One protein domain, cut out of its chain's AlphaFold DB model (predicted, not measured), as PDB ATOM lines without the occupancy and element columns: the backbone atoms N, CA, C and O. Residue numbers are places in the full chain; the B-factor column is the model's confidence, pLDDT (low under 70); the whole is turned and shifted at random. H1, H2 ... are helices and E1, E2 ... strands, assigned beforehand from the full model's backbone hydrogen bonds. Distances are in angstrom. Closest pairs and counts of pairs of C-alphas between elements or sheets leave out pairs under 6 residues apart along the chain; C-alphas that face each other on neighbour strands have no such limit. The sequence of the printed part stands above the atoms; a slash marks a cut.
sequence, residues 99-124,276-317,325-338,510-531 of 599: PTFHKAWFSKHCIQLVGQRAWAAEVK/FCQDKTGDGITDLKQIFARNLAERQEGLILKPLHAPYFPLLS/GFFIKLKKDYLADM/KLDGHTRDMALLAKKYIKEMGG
ATOM      1  N   PRO A  99      -4.401 -19.127 -13.974       88.06
ATOM      2  CA  PRO A  99      -4.081 -18.040 -14.884       88.06
ATOM      3  C   PRO A  99      -4.429 -16.684 -14.274       88.06
ATOM      4  O   PRO A  99      -5.356 -16.561 -13.462       88.06
ATOM      5  N   THR A 100      -3.706 -15.656 -14.704       87.88
ATOM      6  CA  THR A 100      -3.954 -14.271 -14.301       87.88
ATOM      7  C   THR A 100      -5.339 -13.828 -14.768       87.88
ATOM      8  O   THR A 100      -5.777 -14.166 -15.865       87.88
ATOM      9  N   PHE A 101      -6.050 -13.059 -13.940       90.56
ATOM     10  CA  PHE A 101      -7.353 -12.498 -14.303       90.56
ATOM     11  C   PHE A 101      -7.277 -10.977 -14.411       90.56
ATOM     12  O   PHE A 101      -6.989 -10.308 -13.417       90.56
ATOM     13  N   HIS A 102      -7.660 -10.430 -15.561       90.25
ATOM     14  CA  HIS A 102      -7.900  -8.999 -15.726       90.25
ATOM     15  C   HIS A 102      -9.382  -8.669 -15.556       90.25
ATOM     16  O   HIS A 102     -10.262  -9.466 -15.882       90.25
ATOM     17  N   LYS A 103      -9.669  -7.487 -15.010       88.81
ATOM     18  CA  LYS A 103     -11.030  -6.951 -14.914       88.81
ATOM     19  C   LYS A 103     -11.263  -5.994 -16.078       88.81
ATOM     20  O   LYS A 103     -10.420  -5.138 -16.345       88.81
ATOM     21  N   ALA A 104     -12.393  -6.136 -16.760       85.88
ATOM     22  CA  ALA A 104     -12.834  -5.156 -17.740       85.88
ATOM     23  C   ALA A 104     -13.519  -3.983 -17.019       85.88
ATOM     24  O   ALA A 104     -14.574  -4.173 -16.426       85.88
ATOM     25  N   TRP A 105     -12.899  -2.798 -17.047       77.62
ATOM     26  CA  TRP A 105     -13.378  -1.598 -16.341       77.62
ATOM     27  C   TRP A 105     -14.352  -0.734 -17.158       77.62
ATOM     28  O   TRP A 105     -15.090   0.076 -16.612       77.62
ATOM     29  N   PHE A 106     -14.317  -0.868 -18.482       79.12
ATOM     30  CA  PHE A 106     -15.203  -0.187 -19.426       79.12
ATOM     31  C   PHE A 106     -15.292  -1.017 -20.710       79.12
ATOM     32  O   PHE A 106     -14.385  -1.808 -21.003       79.12
ATOM     33  N   SER A 107     -16.353  -0.839 -21.499       79.50
ATOM     34  CA  SER A 107     -16.595  -1.673 -22.685       79.50
ATOM     35  C   SER A 107     -15.426  -1.625 -23.682       79.50
ATOM     36  O   SER A 107     -14.977  -2.662 -24.170       79.50
ATOM     37  N   LYS A 108     -14.842  -0.436 -23.909       83.38
ATOM     38  CA  LYS A 108     -13.659  -0.271 -24.780       83.38
ATOM     39  C   LYS A 108     -12.414  -0.990 -24.238       83.38
ATOM     40  O   LYS A 108     -11.654  -1.538 -25.030       83.38
ATOM     41  N   HIS A 109     -12.222  -1.047 -22.916       86.06
ATOM     42  CA  HIS A 109     -11.118  -1.794 -22.299       86.06
ATOM     43  C   HIS A 109     -11.269  -3.290 -22.559       86.06
ATOM     44  O   HIS A 109     -10.296  -3.963 -22.875       86.06
ATOM     45  N   CYS A 110     -12.497  -3.811 -22.451       87.44
ATOM     46  CA  CYS A 110     -12.766  -5.213 -22.752       87.44
ATOM     47  C   CYS A 110     -12.389  -5.545 -24.200       87.44
ATOM     48  O   CYS A 110     -11.695  -6.530 -24.429       87.44
ATOM     49  N   ILE A 111     -12.783  -4.690 -25.150       86.94
ATOM     50  CA  ILE A 111     -12.466  -4.843 -26.580       86.94
ATOM     51  C   ILE A 111     -10.944  -4.799 -26.820       86.94
ATOM     52  O   ILE A 111     -10.406  -5.601 -27.580       86.94
ATOM     53  N   GLN A 112     -10.220  -3.919 -26.121       88.06
ATOM     54  CA  GLN A 112      -8.754  -3.869 -26.185       88.06
ATOM     55  C   GLN A 112      -8.094  -5.139 -25.628       88.06
ATOM     56  O   GLN A 112      -7.120  -5.623 -26.199       88.06
ATOM     57  N   LEU A 113      -8.622  -5.689 -24.527       88.31
ATOM     58  CA  LEU A 113      -8.086  -6.896 -23.897       88.31
ATOM     59  C   LEU A 113      -8.308  -8.157 -24.740       88.31
ATOM     60  O   LEU A 113      -7.427  -9.019 -24.766       88.31
ATOM     61  N   VAL A 114      -9.466  -8.290 -25.399       88.12
ATOM     62  CA  VAL A 114      -9.748  -9.466 -26.243       88.12
ATOM     63  C   VAL A 114      -8.876  -9.480 -27.499       88.12
ATOM     64  O   VAL A 114      -8.410 -10.547 -27.908       88.12
ATOM     65  N   GLY A 115      -8.584  -8.305 -28.068       85.56
ATOM     66  CA  GLY A 115      -7.793  -8.181 -29.291       85.56
ATOM     67  C   GLY A 115      -8.394  -8.965 -30.466       85.56
ATOM     68  O   GLY A 115      -9.579  -9.272 -30.485       85.56
ATOM     69  N   GLN A 116      -7.563  -9.309 -31.452       84.56
ATOM     70  CA  GLN A 116      -7.977 -10.059 -32.649       84.56
ATOM     71  C   GLN A 116      -7.788 -11.571 -32.449       84.56
ATOM     72  O   GLN A 116      -6.859 -12.165 -32.995       84.56
ATOM     73  N   ARG A 117      -8.584 -12.186 -31.566       86.12
ATOM     74  CA  ARG A 117      -8.453 -13.609 -31.188       86.12
ATOM     75  C   ARG A 117      -9.810 -14.251 -30.927       86.12
ATOM     76  O   ARG A 117     -10.761 -13.548 -30.623       86.12
ATOM     77  N   ALA A 118      -9.883 -15.579 -30.941       90.50
ATOM     78  CA  ALA A 118     -11.072 -16.305 -30.502       90.50
ATOM     79  C   ALA A 118     -11.090 -16.514 -28.975       90.50
ATOM     80  O   ALA A 118     -10.096 -16.926 -28.362       90.50
ATOM     81  N   TRP A 119     -12.246 -16.269 -28.362       93.44
ATOM     82  CA  TRP A 119     -12.503 -16.398 -26.931       93.44
ATOM     83  C   TRP A 119     -13.740 -17.263 -26.675       93.44
ATOM     84  O   TRP A 119     -14.708 -17.239 -27.425       93.44
ATOM     85  N   ALA A 120     -13.733 -18.007 -25.576       95.06
ATOM     86  CA  ALA A 120     -14.926 -18.607 -25.002       95.06
ATOM     87  C   ALA A 120     -15.491 -17.657 -23.939       95.06
ATOM     88  O   ALA A 120     -14.828 -17.408 -22.928       95.06
ATOM     89  N   ALA A 121     -16.701 -17.147 -24.153       96.12
ATOM     90  CA  ALA A 121     -17.458 -16.396 -23.160       96.12
ATOM     91  C   ALA A 121     -18.245 -17.362 -22.277       96.12
ATOM     92  O   ALA A 121     -19.303 -17.838 -22.671       96.12
ATOM     93  N   GLU A 122     -17.707 -17.682 -21.104       95.81
ATOM     94  CA  GLU A 122     -18.332 -18.589 -20.140       95.81
ATOM     95  C   GLU A 122     -19.178 -17.816 -19.128       95.81
ATOM     96  O   GLU A 122     -18.759 -16.755 -18.656       95.81
ATOM     97  N   VAL A 123     -20.339 -18.359 -18.755       94.81
ATOM     98  CA  VAL A 123     -21.166 -17.791 -17.685       94.81
ATOM     99  C   VAL A 123     -20.378 -17.780 -16.378       94.81
ATOM    100  O   VAL A 123     -19.828 -18.794 -15.943       94.81
ATOM    101  N   LYS A 124     -20.328 -16.621 -15.719       93.38
ATOM    102  CA  LYS A 124     -19.772 -16.514 -14.377       93.38
ATOM    103  C   LYS A 124     -20.829 -16.946 -13.362       93.38
ATOM    104  O   LYS A 124     -21.756 -16.198 -13.066       93.38
ATOM    105  N   PHE A 276     -12.990 -12.918 -32.764       86.12
ATOM    106  CA  PHE A 276     -12.491 -11.596 -33.147       86.12
ATOM    107  C   PHE A 276     -11.350 -11.673 -34.180       86.12
ATOM    108  O   PHE A 276     -10.739 -10.652 -34.502       86.12
ATOM    109  N   CYS A 277     -11.011 -12.863 -34.698       73.69
ATOM    110  CA  CYS A 277      -9.864 -13.065 -35.595       73.69
ATOM    111  C   CYS A 277     -10.027 -12.360 -36.951       73.69
ATOM    112  O   CYS A 277      -9.035 -11.972 -37.568       73.69
ATOM    113  N   GLN A 278     -11.264 -12.194 -37.423       64.62
ATOM    114  CA  GLN A 278     -11.581 -11.576 -38.713       64.62
ATOM    115  C   GLN A 278     -12.582 -10.426 -38.579       64.62
ATOM    116  O   GLN A 278     -13.334 -10.156 -39.513       64.62
ATOM    117  N   ASP A 279     -12.581  -9.735 -37.434       64.38
ATOM    118  CA  ASP A 279     -13.588  -8.727 -37.082       64.38
ATOM    119  C   ASP A 279     -13.414  -7.395 -37.846       64.38
ATOM    120  O   ASP A 279     -13.228  -6.323 -37.273       64.38
ATOM    121  N   LYS A 280     -13.425  -7.461 -39.182       58.22
ATOM    122  CA  LYS A 280     -13.472  -6.296 -40.077       58.22
ATOM    123  C   LYS A 280     -14.884  -5.700 -40.147       58.22
ATOM    124  O   LYS A 280     -15.026  -4.542 -40.528       58.22
ATOM    125  N   THR A 281     -15.900  -6.491 -39.805       59.34
ATOM    126  CA  THR A 281     -17.336  -6.178 -39.887       59.34
ATOM    127  C   THR A 281     -17.952  -5.752 -38.549       59.34
ATOM    128  O   THR A 281     -19.000  -5.113 -38.558       59.34
ATOM    129  N   GLY A 282     -17.299  -6.015 -37.409       70.50
ATOM    130  CA  GLY A 282     -17.823  -5.710 -36.070       70.50
ATOM    131  C   GLY A 282     -18.749  -6.795 -35.499       70.50
ATOM    132  O   GLY A 282     -19.455  -6.543 -34.514       70.50
ATOM    133  N   ASP A 283     -18.769  -7.982 -36.107       77.94
ATOM    134  CA  ASP A 283     -19.618  -9.111 -35.724       77.94
ATOM    135  C   ASP A 283     -19.210  -9.673 -34.356       77.94
ATOM    136  O   ASP A 283     -20.066  -9.857 -33.493       77.94
ATOM    137  N   GLY A 284     -17.907  -9.814 -34.079       83.25
ATOM    138  CA  GLY A 284     -17.420 -10.343 -32.796       83.25
ATOM    139  C   GLY A 284     -17.763  -9.429 -31.613       83.25
ATOM    140  O   GLY A 284     -18.185  -9.879 -30.542       83.25
ATOM    141  N   ILE A 285     -17.654  -8.111 -31.813       86.50
ATOM    142  CA  ILE A 285     -18.110  -7.115 -30.833       86.50
ATOM    143  C   ILE A 285     -19.632  -7.192 -30.650       86.50
ATOM    144  O   ILE A 285     -20.121  -7.061 -29.525       86.50
ATOM    145  N   THR A 286     -20.388  -7.398 -31.727       87.12
ATOM    146  CA  THR A 286     -21.851  -7.520 -31.669       87.12
ATOM    147  C   THR A 286     -22.277  -8.770 -30.902       87.12
ATOM    148  O   THR A 286     -23.140  -8.672 -30.027       87.12
ATOM    149  N   ASP A 287     -21.619  -9.903 -31.127       89.69
ATOM    150  CA  ASP A 287     -21.861 -11.145 -30.393       89.69
ATOM    151  C   ASP A 287     -21.557 -10.978 -28.902       89.69
ATOM    152  O   ASP A 287     -22.381 -11.333 -28.053       89.69
ATOM    153  N   LEU A 288     -20.432 -10.336 -28.558       90.62
ATOM    154  CA  LEU A 288     -20.098 -10.014 -27.168       90.62
ATOM    155  C   LEU A 288     -21.202  -9.182 -26.505       90.62
ATOM    156  O   LEU A 288     -21.619  -9.499 -25.387       90.62
ATOM    157  N   LYS A 289     -21.708  -8.150 -27.193       89.44
ATOM    158  CA  LYS A 289     -22.819  -7.328 -26.693       89.44
ATOM    159  C   LYS A 289     -24.080  -8.157 -26.477       89.44
ATOM    160  O   LYS A 289     -24.736  -7.997 -25.451       89.44
ATOM    161  N   GLN A 290     -24.430  -9.031 -27.421       90.94
ATOM    162  CA  GLN A 290     -25.629  -9.866 -27.332       90.94
ATOM    163  C   GLN A 290     -25.547 -10.867 -26.176       90.94
ATOM    164  O   GLN A 290     -26.509 -10.995 -25.417       90.94
ATOM    165  N   ILE A 291     -24.413 -11.551 -26.021       91.81
ATOM    166  CA  ILE A 291     -24.208 -12.549 -24.965       91.81
ATOM    167  C   ILE A 291     -24.181 -11.869 -23.597       91.81
ATOM    168  O   ILE A 291     -24.839 -12.338 -22.670       91.81
ATOM    169  N   PHE A 292     -23.492 -10.731 -23.471       90.62
ATOM    170  CA  PHE A 292     -23.492  -9.974 -22.224       90.62
ATOM    171  C   PHE A 292     -24.891  -9.436 -21.891       90.62
ATOM    172  O   PHE A 292     -25.349  -9.581 -20.763       90.62
ATOM    173  N   ALA A 293     -25.626  -8.911 -22.872       89.38
ATOM    174  CA  ALA A 293     -27.005  -8.466 -22.679       89.38
ATOM    175  C   ALA A 293     -27.950  -9.603 -22.244       89.38
ATOM    176  O   ALA A 293     -28.817  -9.384 -21.396       89.38
ATOM    177  N   ARG A 294     -27.780 -10.818 -22.784       89.81
ATOM    178  CA  ARG A 294     -28.541 -12.004 -22.360       89.81
ATOM    179  C   ARG A 294     -28.206 -12.405 -20.923       89.81
ATOM    180  O   ARG A 294     -29.117 -12.595 -20.127       89.81
ATOM    181  N   ASN A 295     -26.921 -12.440 -20.576       90.31
ATOM    182  CA  ASN A 295     -26.438 -12.712 -19.220       90.31
ATOM    183  C   ASN A 295     -27.033 -11.729 -18.190       90.31
ATOM    184  O   ASN A 295     -27.501 -12.147 -17.131       90.31
ATOM    185  N   LEU A 296     -27.114 -10.436 -18.536       85.44
ATOM    186  CA  LEU A 296     -27.788  -9.424 -17.714       85.44
ATOM    187  C   LEU A 296     -29.293  -9.689 -17.577       85.44
ATOM    188  O   LEU A 296     -29.842  -9.572 -16.481       85.44
ATOM    189  N   ALA A 297     -29.965 -10.048 -18.674       86.31
ATOM    190  CA  ALA A 297     -31.396 -10.339 -18.675       86.31
ATOM    191  C   ALA A 297     -31.742 -11.578 -17.826       86.31
ATOM    192  O   ALA A 297     -32.769 -11.595 -17.149       86.31
ATOM    193  N   GLU A 298     -30.863 -12.581 -17.810       84.38
ATOM    194  CA  GLU A 298     -30.963 -13.792 -16.984       84.38
ATOM    195  C   GLU A 298     -30.533 -13.569 -15.522       84.38
ATOM    196  O   GLU A 298     -30.554 -14.505 -14.721       84.38
ATOM    197  N   ARG A 299     -30.165 -12.331 -15.151       82.81
ATOM    198  CA  ARG A 299     -29.670 -11.950 -13.816       82.81
ATOM    199  C   ARG A 299     -28.481 -12.803 -13.358       82.81
ATOM    200  O   ARG A 299     -28.366 -13.167 -12.188       82.81
ATOM    201  N   GLN A 300     -27.600 -13.137 -14.296       84.75
ATOM    202  CA  GLN A 300     -26.335 -13.805 -14.011       84.75
ATOM    203  C   GLN A 300     -25.275 -12.773 -13.585       84.75
ATOM    204  O   GLN A 300     -25.398 -11.578 -13.846       84.75
ATOM    205  N   GLU A 301     -24.223 -13.223 -12.898       83.50
ATOM    206  CA  GLU A 301     -23.224 -12.326 -12.293       83.50
ATOM    207  C   GLU A 301     -22.313 -11.635 -13.328       83.50
ATOM    208  O   GLU A 301     -21.749 -10.566 -13.081       83.50
ATOM    209  N   GLY A 302     -22.105 -12.276 -14.476       90.38
ATOM    210  CA  GLY A 302     -21.229 -11.787 -15.533       90.38
ATOM    211  C   GLY A 302     -20.693 -12.908 -16.416       90.38
ATOM    212  O   GLY A 302     -21.214 -14.024 -16.423       90.38
ATOM    213  N   LEU A 303     -19.598 -12.614 -17.117       94.12
ATOM    214  CA  LEU A 303     -18.894 -13.534 -18.006       94.12
ATOM    215  C   LEU A 303     -17.414 -13.666 -17.621       94.12
ATOM    216  O   LEU A 303     -16.771 -12.719 -17.149       94.12
ATOM    217  N   ILE A 304     -16.857 -14.848 -17.872       95.62
ATOM    218  CA  ILE A 304     -15.421 -15.115 -17.866       95.62
ATOM    219  C   ILE A 304     -14.994 -15.400 -19.303       95.62
ATOM    220  O   ILE A 304     -15.349 -16.435 -19.862       95.62
ATOM    221  N   LEU A 305     -14.213 -14.498 -19.894       95.44
ATOM    222  CA  LEU A 305     -13.648 -14.717 -21.222       95.44
ATOM    223  C   LEU A 305     -12.335 -15.484 -21.075       95.44
ATOM    224  O   LEU A 305     -11.414 -15.026 -20.387       95.44
ATOM    225  N   LYS A 306     -12.253 -16.644 -21.724       94.75
ATOM    226  CA  LYS A 306     -11.051 -17.485 -21.771       94.75
ATOM    227  C   LYS A 306     -10.560 -17.609 -23.223       94.75
ATOM    228  O   LYS A 306     -11.392 -17.816 -24.101       94.75
ATOM    229  N   PRO A 307      -9.254 -17.504 -23.504       92.44
ATOM    230  CA  PRO A 307      -8.724 -17.667 -24.857       92.44
ATOM    231  C   PRO A 307      -8.971 -19.093 -25.363       92.44
ATOM    232  O   PRO A 307      -8.631 -20.063 -24.686       92.44
ATOM    233  N   LEU A 308      -9.572 -19.230 -26.546       91.81
ATOM    234  CA  LEU A 308     -10.057 -20.526 -27.032       91.81
ATOM    235  C   LEU A 308      -8.918 -21.472 -27.438       91.81
ATOM    236  O   LEU A 308      -8.918 -22.649 -27.078       91.81
ATOM    237  N   HIS A 309      -7.935 -20.939 -28.163       90.19
ATOM    238  CA  HIS A 309      -6.833 -21.711 -28.747       90.19
ATOM    239  C   HIS A 309      -5.560 -21.714 -27.888       90.19
ATOM    240  O   HIS A 309      -4.503 -22.118 -28.360       90.19
ATOM    241  N   ALA A 310      -5.647 -21.267 -26.631       88.62
ATOM    242  CA  ALA A 310      -4.505 -21.236 -25.723       88.62
ATOM    243  C   ALA A 310      -4.515 -22.434 -24.749       88.62
ATOM    244  O   ALA A 310      -5.593 -22.877 -24.315       88.62
ATOM    245  N   PRO A 311      -3.330 -22.948 -24.363       90.12
ATOM    246  CA  PRO A 311      -3.198 -23.892 -23.258       90.12
ATOM    247  C   PRO A 311      -3.620 -23.240 -21.935       90.12
ATOM    248  O   PRO A 311      -3.831 -22.029 -21.852       90.12
ATOM    249  N   TYR A 312      -3.765 -24.041 -20.877       89.62
ATOM    250  CA  TYR A 312      -4.191 -23.504 -19.580       89.62
ATOM    251  C   TYR A 312      -3.149 -22.539 -18.995       89.62
ATOM    252  O   TYR A 312      -3.517 -21.488 -18.476       89.62
ATOM    253  N   PHE A 313      -1.856 -22.859 -19.132       86.12
ATOM    254  CA  PHE A 313      -0.763 -21.963 -18.756       86.12
ATOM    255  C   PHE A 313      -0.004 -21.441 -19.975       86.12
ATOM    256  O   PHE A 313       0.323 -22.236 -20.856       86.12
ATOM    257  N   PRO A 314       0.393 -20.156 -19.989       77.81
ATOM    258  CA  PRO A 314       1.115 -19.571 -21.122       77.81
ATOM    259  C   PRO A 314       2.473 -20.232 -21.362       77.81
ATOM    260  O   PRO A 314       2.897 -20.365 -22.505       77.81
ATOM    261  N   LEU A 315       3.130 -20.690 -20.288       77.50
ATOM    262  CA  LEU A 315       4.429 -21.367 -20.348       77.50
ATOM    263  C   LEU A 315       4.398 -22.676 -21.151       77.50
ATOM    264  O   LEU A 315       5.441 -23.142 -21.583       77.50
ATOM    265  N   LEU A 316       3.215 -23.272 -21.350       79.12
ATOM    266  CA  LEU A 316       3.043 -24.519 -22.099       79.12
ATOM    267  C   LEU A 316       2.840 -24.290 -23.607       79.12
ATOM    268  O   LEU A 316       2.656 -25.259 -24.338       79.12
ATOM    269  N   SER A 317       2.834 -23.035 -24.071       72.25
ATOM    270  CA  SER A 317       2.736 -22.718 -25.497       72.25
ATOM    271  C   SER A 317       4.085 -22.911 -26.191       72.25
ATOM    272  O   SER A 317       5.108 -22.408 -25.730       72.25
ATOM    273  N   GLY A 325      -2.208 -14.799 -22.067       74.50
ATOM    274  CA  GLY A 325      -1.877 -15.606 -20.898       74.50
ATOM    275  C   GLY A 325      -2.781 -15.371 -19.685       74.50
ATOM    276  O   GLY A 325      -2.364 -15.568 -18.546       74.50
ATOM    277  N   PHE A 326      -3.988 -14.870 -19.924       88.62
ATOM    278  CA  PHE A 326      -4.883 -14.348 -18.906       88.62
ATOM    279  C   PHE A 326      -6.344 -14.580 -19.286       88.62
ATOM    280  O   PHE A 326      -6.693 -14.708 -20.460       88.62
ATOM    281  N   PHE A 327      -7.211 -14.574 -18.279       93.75
ATOM    282  CA  PHE A 327      -8.665 -14.585 -18.434       93.75
ATOM    283  C   PHE A 327      -9.235 -13.198 -18.128       93.75
ATOM    284  O   PHE A 327      -8.659 -12.434 -17.348       93.75
ATOM    285  N   ILE A 328     -10.386 -12.863 -18.706       94.00
ATOM    286  CA  ILE A 328     -11.040 -11.564 -18.499       94.00
ATOM    287  C   ILE A 328     -12.321 -11.771 -17.696       94.00
ATOM    288  O   ILE A 328     -13.140 -12.626 -18.023       94.00
ATOM    289  N   LYS A 329     -12.504 -10.981 -16.638       92.62
ATOM    290  CA  LYS A 329     -13.757 -10.893 -15.881       92.62
ATOM    291  C   LYS A 329     -14.555  -9.706 -16.394       92.62
ATOM    292  O   LYS A 329     -14.130  -8.564 -16.197       92.62
ATOM    293  N   LEU A 330     -15.704  -9.986 -16.992       90.06
ATOM    294  CA  LEU A 330     -16.652  -8.984 -17.452       90.06
ATOM    295  C   LEU A 330     -17.887  -9.029 -16.553       90.06
ATOM    296  O   LEU A 330     -18.593 -10.032 -16.514       90.06
ATOM    297  N   LYS A 331     -18.119  -7.958 -15.796       85.19
ATOM    298  CA  LYS A 331     -19.255  -7.821 -14.878       85.19
ATOM    299  C   LYS A 331     -19.894  -6.458 -15.051       85.19
ATOM    300  O   LYS A 331     -19.166  -5.495 -15.285       85.19
ATOM    301  N   LYS A 332     -21.206  -6.372 -14.834       76.75
ATOM    302  CA  LYS A 332     -21.933  -5.095 -14.811       76.75
ATOM    303  C   LYS A 332     -21.283  -4.108 -13.838       76.75
ATOM    304  O   LYS A 332     -20.920  -3.014 -14.245       76.75
ATOM    305  N   ASP A 333     -21.017  -4.562 -12.614       66.62
ATOM    306  CA  ASP A 333     -20.472  -3.744 -11.520       66.62
ATOM    307  C   ASP A 333     -19.062  -3.199 -11.805       66.62
ATOM    308  O   ASP A 333     -18.595  -2.280 -11.144       66.62
ATOM    309  N   TYR A 334     -18.337  -3.776 -12.770       63.44
ATOM    310  CA  TYR A 334     -17.001  -3.294 -13.137       63.44
ATOM    311  C   TYR A 334     -17.030  -2.248 -14.243       63.44
ATOM    312  O   TYR A 334     -16.073  -1.487 -14.363       63.44
ATOM    313  N   LEU A 335     -18.087  -2.229 -15.052       71.44
ATOM    314  CA  LEU A 335     -18.205  -1.370 -16.218       71.44
ATOM    315  C   LEU A 335     -18.712   0.002 -15.779       71.44
ATOM    316  O   LEU A 335     -19.916   0.199 -15.618       71.44
ATOM    317  N   ALA A 336     -17.796   0.951 -15.578       67.00
ATOM    318  CA  ALA A 336     -18.135   2.312 -15.151       67.00
ATOM    319  C   ALA A 336     -19.190   2.955 -16.074       67.00
ATOM    320  O   ALA A 336     -20.147   3.566 -15.609       67.00
ATOM    321  N   ASP A 337     -19.077   2.702 -17.378       69.00
ATOM    322  CA  ASP A 337     -20.006   3.148 -18.414       69.00
ATOM    323  C   ASP A 337     -21.399   2.496 -18.335       69.00
ATOM    324  O   ASP A 337     -22.351   3.081 -18.835       69.00
ATOM    325  N   MET A 338     -21.556   1.326 -17.703       61.16
ATOM    326  CA  MET A 338     -22.842   0.628 -17.492       61.16
ATOM    327  C   MET A 338     -23.447   0.876 -16.101       61.16
ATOM    328  O   MET A 338     -24.350   0.150 -15.668       61.16
ATOM    329  N   LYS A 510     -29.172   7.848 -21.154       66.69
ATOM    330  CA  LYS A 510     -28.013   8.340 -20.388       66.69
ATOM    331  C   LYS A 510     -26.705   7.622 -20.750       66.69
ATOM    332  O   LYS A 510     -25.671   7.914 -20.156       66.69
ATOM    333  N   LEU A 511     -26.750   6.667 -21.681       72.25
ATOM    334  CA  LEU A 511     -25.615   5.836 -22.086       72.25
ATOM    335  C   LEU A 511     -25.140   6.198 -23.496       72.25
ATOM    336  O   LEU A 511     -25.934   6.598 -24.346       72.25
ATOM    337  N   ASP A 512     -23.853   5.975 -23.768       70.00
ATOM    338  CA  ASP A 512     -23.250   6.211 -25.084       70.00
ATOM    339  C   ASP A 512     -22.607   4.941 -25.679       70.00
ATOM    340  O   ASP A 512     -22.195   4.015 -24.970       70.00
ATOM    341  N   GLY A 513     -22.538   4.896 -27.010       79.94
ATOM    342  CA  GLY A 513     -21.876   3.861 -27.801       79.94
ATOM    343  C   GLY A 513     -22.323   2.429 -27.486       79.94
ATOM    344  O   GLY A 513     -23.508   2.111 -27.415       79.94
ATOM    345  N   HIS A 514     -21.349   1.536 -27.292       78.81
ATOM    346  CA  HIS A 514     -21.577   0.098 -27.089       78.81
ATOM    347  C   HIS A 514     -22.444  -0.237 -25.875       78.81
ATOM    348  O   HIS A 514     -23.119  -1.263 -25.858       78.81
ATOM    349  N   THR A 515     -22.423   0.622 -24.866       75.62
ATOM    350  CA  THR A 515     -23.129   0.412 -23.607       75.62
ATOM    351  C   THR A 515     -24.621   0.693 -23.746       75.62
ATOM    352  O   THR A 515     -25.442  -0.049 -23.205       75.62
ATOM    353  N   ARG A 516     -24.982   1.685 -24.570       80.06
ATOM    354  CA  ARG A 516     -26.369   1.929 -24.980       80.06
ATOM    355  C   ARG A 516     -26.948   0.728 -25.724       80.06
ATOM    356  O   ARG A 516     -28.036   0.270 -25.378       80.06
ATOM    357  N   ASP A 517     -26.202   0.184 -26.687       81.25
ATOM    358  CA  ASP A 517     -26.621  -0.999 -27.451       81.25
ATOM    359  C   ASP A 517     -26.898  -2.190 -26.523       81.25
ATOM    360  O   ASP A 517     -27.941  -2.835 -26.622       81.25
ATOM    361  N   MET A 518     -25.986  -2.458 -25.580       83.44
ATOM    362  CA  MET A 518     -26.131  -3.555 -24.619       83.44
ATOM    363  C   MET A 518     -27.350  -3.372 -23.707       83.44
ATOM    364  O   MET A 518     -28.090  -4.332 -23.492       83.44
ATOM    365  N   ALA A 519     -27.615  -2.156 -23.221       81.94
ATOM    366  CA  ALA A 519     -28.794  -1.874 -22.402       81.94
ATOM    367  C   ALA A 519     -30.110  -2.062 -23.181       81.94
ATOM    368  O   ALA A 519     -31.068  -2.631 -22.651       81.94
ATOM    369  N   LEU A 520     -30.163  -1.635 -24.448       84.06
ATOM    370  CA  LEU A 520     -31.329  -1.831 -25.317       84.06
ATOM    371  C   LEU A 520     -31.568  -3.315 -25.627       84.06
ATOM    372  O   LEU A 520     -32.704  -3.787 -25.525       84.06
ATOM    373  N   LEU A 521     -30.506  -4.064 -25.945       85.75
ATOM    374  CA  LEU A 521     -30.576  -5.510 -26.171       85.75
ATOM    375  C   LEU A 521     -31.044  -6.252 -24.916       85.75
ATOM    376  O   LEU A 521     -31.914  -7.114 -25.003       85.75
ATOM    377  N   ALA A 522     -30.531  -5.888 -23.741       84.19
ATOM    378  CA  ALA A 522     -30.922  -6.531 -22.494       84.19
ATOM    379  C   ALA A 522     -32.398  -6.247 -22.158       84.19
ATOM    380  O   ALA A 522     -33.139  -7.176 -21.837       84.19
ATOM    381  N   LYS A 523     -32.882  -5.007 -22.346       85.69
ATOM    382  CA  LYS A 523     -34.318  -4.676 -22.227       85.69
ATOM    383  C   LYS A 523     -35.179  -5.490 -23.202       85.69
ATOM    384  O   LYS A 523     -36.266  -5.928 -22.829       85.69
ATOM    385  N   LYS A 524     -34.708  -5.704 -24.438       88.44
ATOM    386  CA  LYS A 524     -35.391  -6.546 -25.432       88.44
ATOM    387  C   LYS A 524     -35.491  -8.000 -24.957       88.44
ATOM    388  O   LYS A 524     -36.594  -8.535 -24.925       88.44
ATOM    389  N   TYR A 525     -34.390  -8.600 -24.506       88.81
ATOM    390  CA  TYR A 525     -34.391  -9.979 -24.003       88.81
ATOM    391  C   TYR A 525     -35.267 -10.163 -22.759       88.81
ATOM    392  O   TYR A 525     -35.982 -11.156 -22.661       88.81
ATOM    393  N   ILE A 526     -35.285  -9.191 -21.839       86.00
ATOM    394  CA  ILE A 526     -36.189  -9.216 -20.677       86.00
ATOM    395  C   ILE A 526     -37.656  -9.267 -21.133       86.00
ATOM    396  O   ILE A 526     -38.438 -10.055 -20.600       86.00
ATOM    397  N   LYS A 527     -38.037  -8.472 -22.146       87.06
ATOM    398  CA  LYS A 527     -39.400  -8.485 -22.704       87.06
ATOM    399  C   LYS A 527     -39.740  -9.812 -23.387       87.06
ATOM    400  O   LYS A 527     -40.836 -10.322 -23.185       87.06
ATOM    401  N   GLU A 528     -38.818 -10.383 -24.160       87.06
ATOM    402  CA  GLU A 528     -39.014 -11.671 -24.845       87.06
ATOM    403  C   GLU A 528     -39.177 -12.838 -23.855       87.06
ATOM    404  O   GLU A 528     -40.052 -13.693 -24.026       87.06
ATOM    405  N   MET A 529     -38.390 -12.840 -22.774       77.88
ATOM    406  CA  MET A 529     -38.514 -13.829 -21.701       77.88
ATOM    407  C   MET A 529     -39.805 -13.653 -20.891       77.88
ATOM    408  O   MET A 529     -40.458 -14.645 -20.567       77.88
ATOM    409  N   GLY A 530     -40.215 -12.410 -20.617       62.44
ATOM    410  CA  GLY A 530     -41.475 -12.106 -19.929       62.44
ATOM    411  C   GLY A 530     -42.724 -12.444 -20.756       62.44
ATOM    412  O   GLY A 530     -43.692 -12.971 -20.214       62.44
ATOM    413  N   GLY A 531     -42.691 -12.218 -22.074       45.56
ATOM    414  CA  GLY A 531     -43.790 -12.555 -22.990       45.56
ATOM    415  C   GLY A 531     -43.983 -14.061 -23.216       45.56
ATOM    416  O   GLY A 531     -45.078 -14.506 -23.552       45.56
TER     417      GLY A 531
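Overview. This is residues 99 to 124, 276 to 317, 325 to 338 and 510 to 531 of the 599 residues of the protein "DNA_LIGASE_A3 domain-containing protein" of Alternaria gaisen (UniProt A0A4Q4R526). A twisted four-stranded sheet has H1 and H2 over one face and no named helix over the other, and H3 packs on H2 beyond the sheet, making one end of the long axis. The printed part has 104 residues, in the order E1 H1 E2 H2 E3 E4 H3, of mixed class. The sheet, E1 E4 E3 E2, is mixed. The whole is compact, with a radius of gyration of the C-alphas of 14.1 A, yet elongated, spanning 48 by 28 by 25 A.

Arrangement. Edge strand E1, residues 100 to 103, is parallel to E4, residues 326 to 330, with N 327 and O 100 2.8 A apart. E4 is antiparallel to E3, residues 303 to 307 (N 303 and O 330, 2.8 A). E3 is antiparallel to edge strand E2, residues 118 to 123 (N 120 and O 306, 2.8 A). H1, residues 107 to 114, lies over E4 at a height over the sheet of 9.5 A; E1, H1 and E2 form a split strand-helix-strand unit, two same-way strands with E4 and E3 between them, and a right-handed crossover. On the same face, giving two layers, sheet and helices, H2, residues 283 to 297, lies over E3 and E2 at 10.0 A. H2 touches H3, residues 513 to 531, at a steep tilt of 49 degrees, the same way; their closest C-alphas, of Ala 293 and Ala 522, are 4.4 A apart. In H1, H2 and H3 every O i to N i+4 pair is within hydrogen-bond range.

Along the chain. E1 begins at C-alpha 100 (-3.954, -14.271, -14.301). E2 measures 16.4 A, H2 20.8 A and H3 27.8 A, ending at C-alpha 531 (-43.790, -12.555, -22.990).

Size, cuts and confidence. The C-alphas farthest apart, of Leu 315 and Gly 531, are 49.1 A apart. Three cuts leave C-alpha gaps of 20.7 A from 124 to 276, 9.6 A from 317 to 325 and 9.7 A from 338 to 510. In the printed part, pLDDT is under 70 at 12 residues, among them residues 278 to 281.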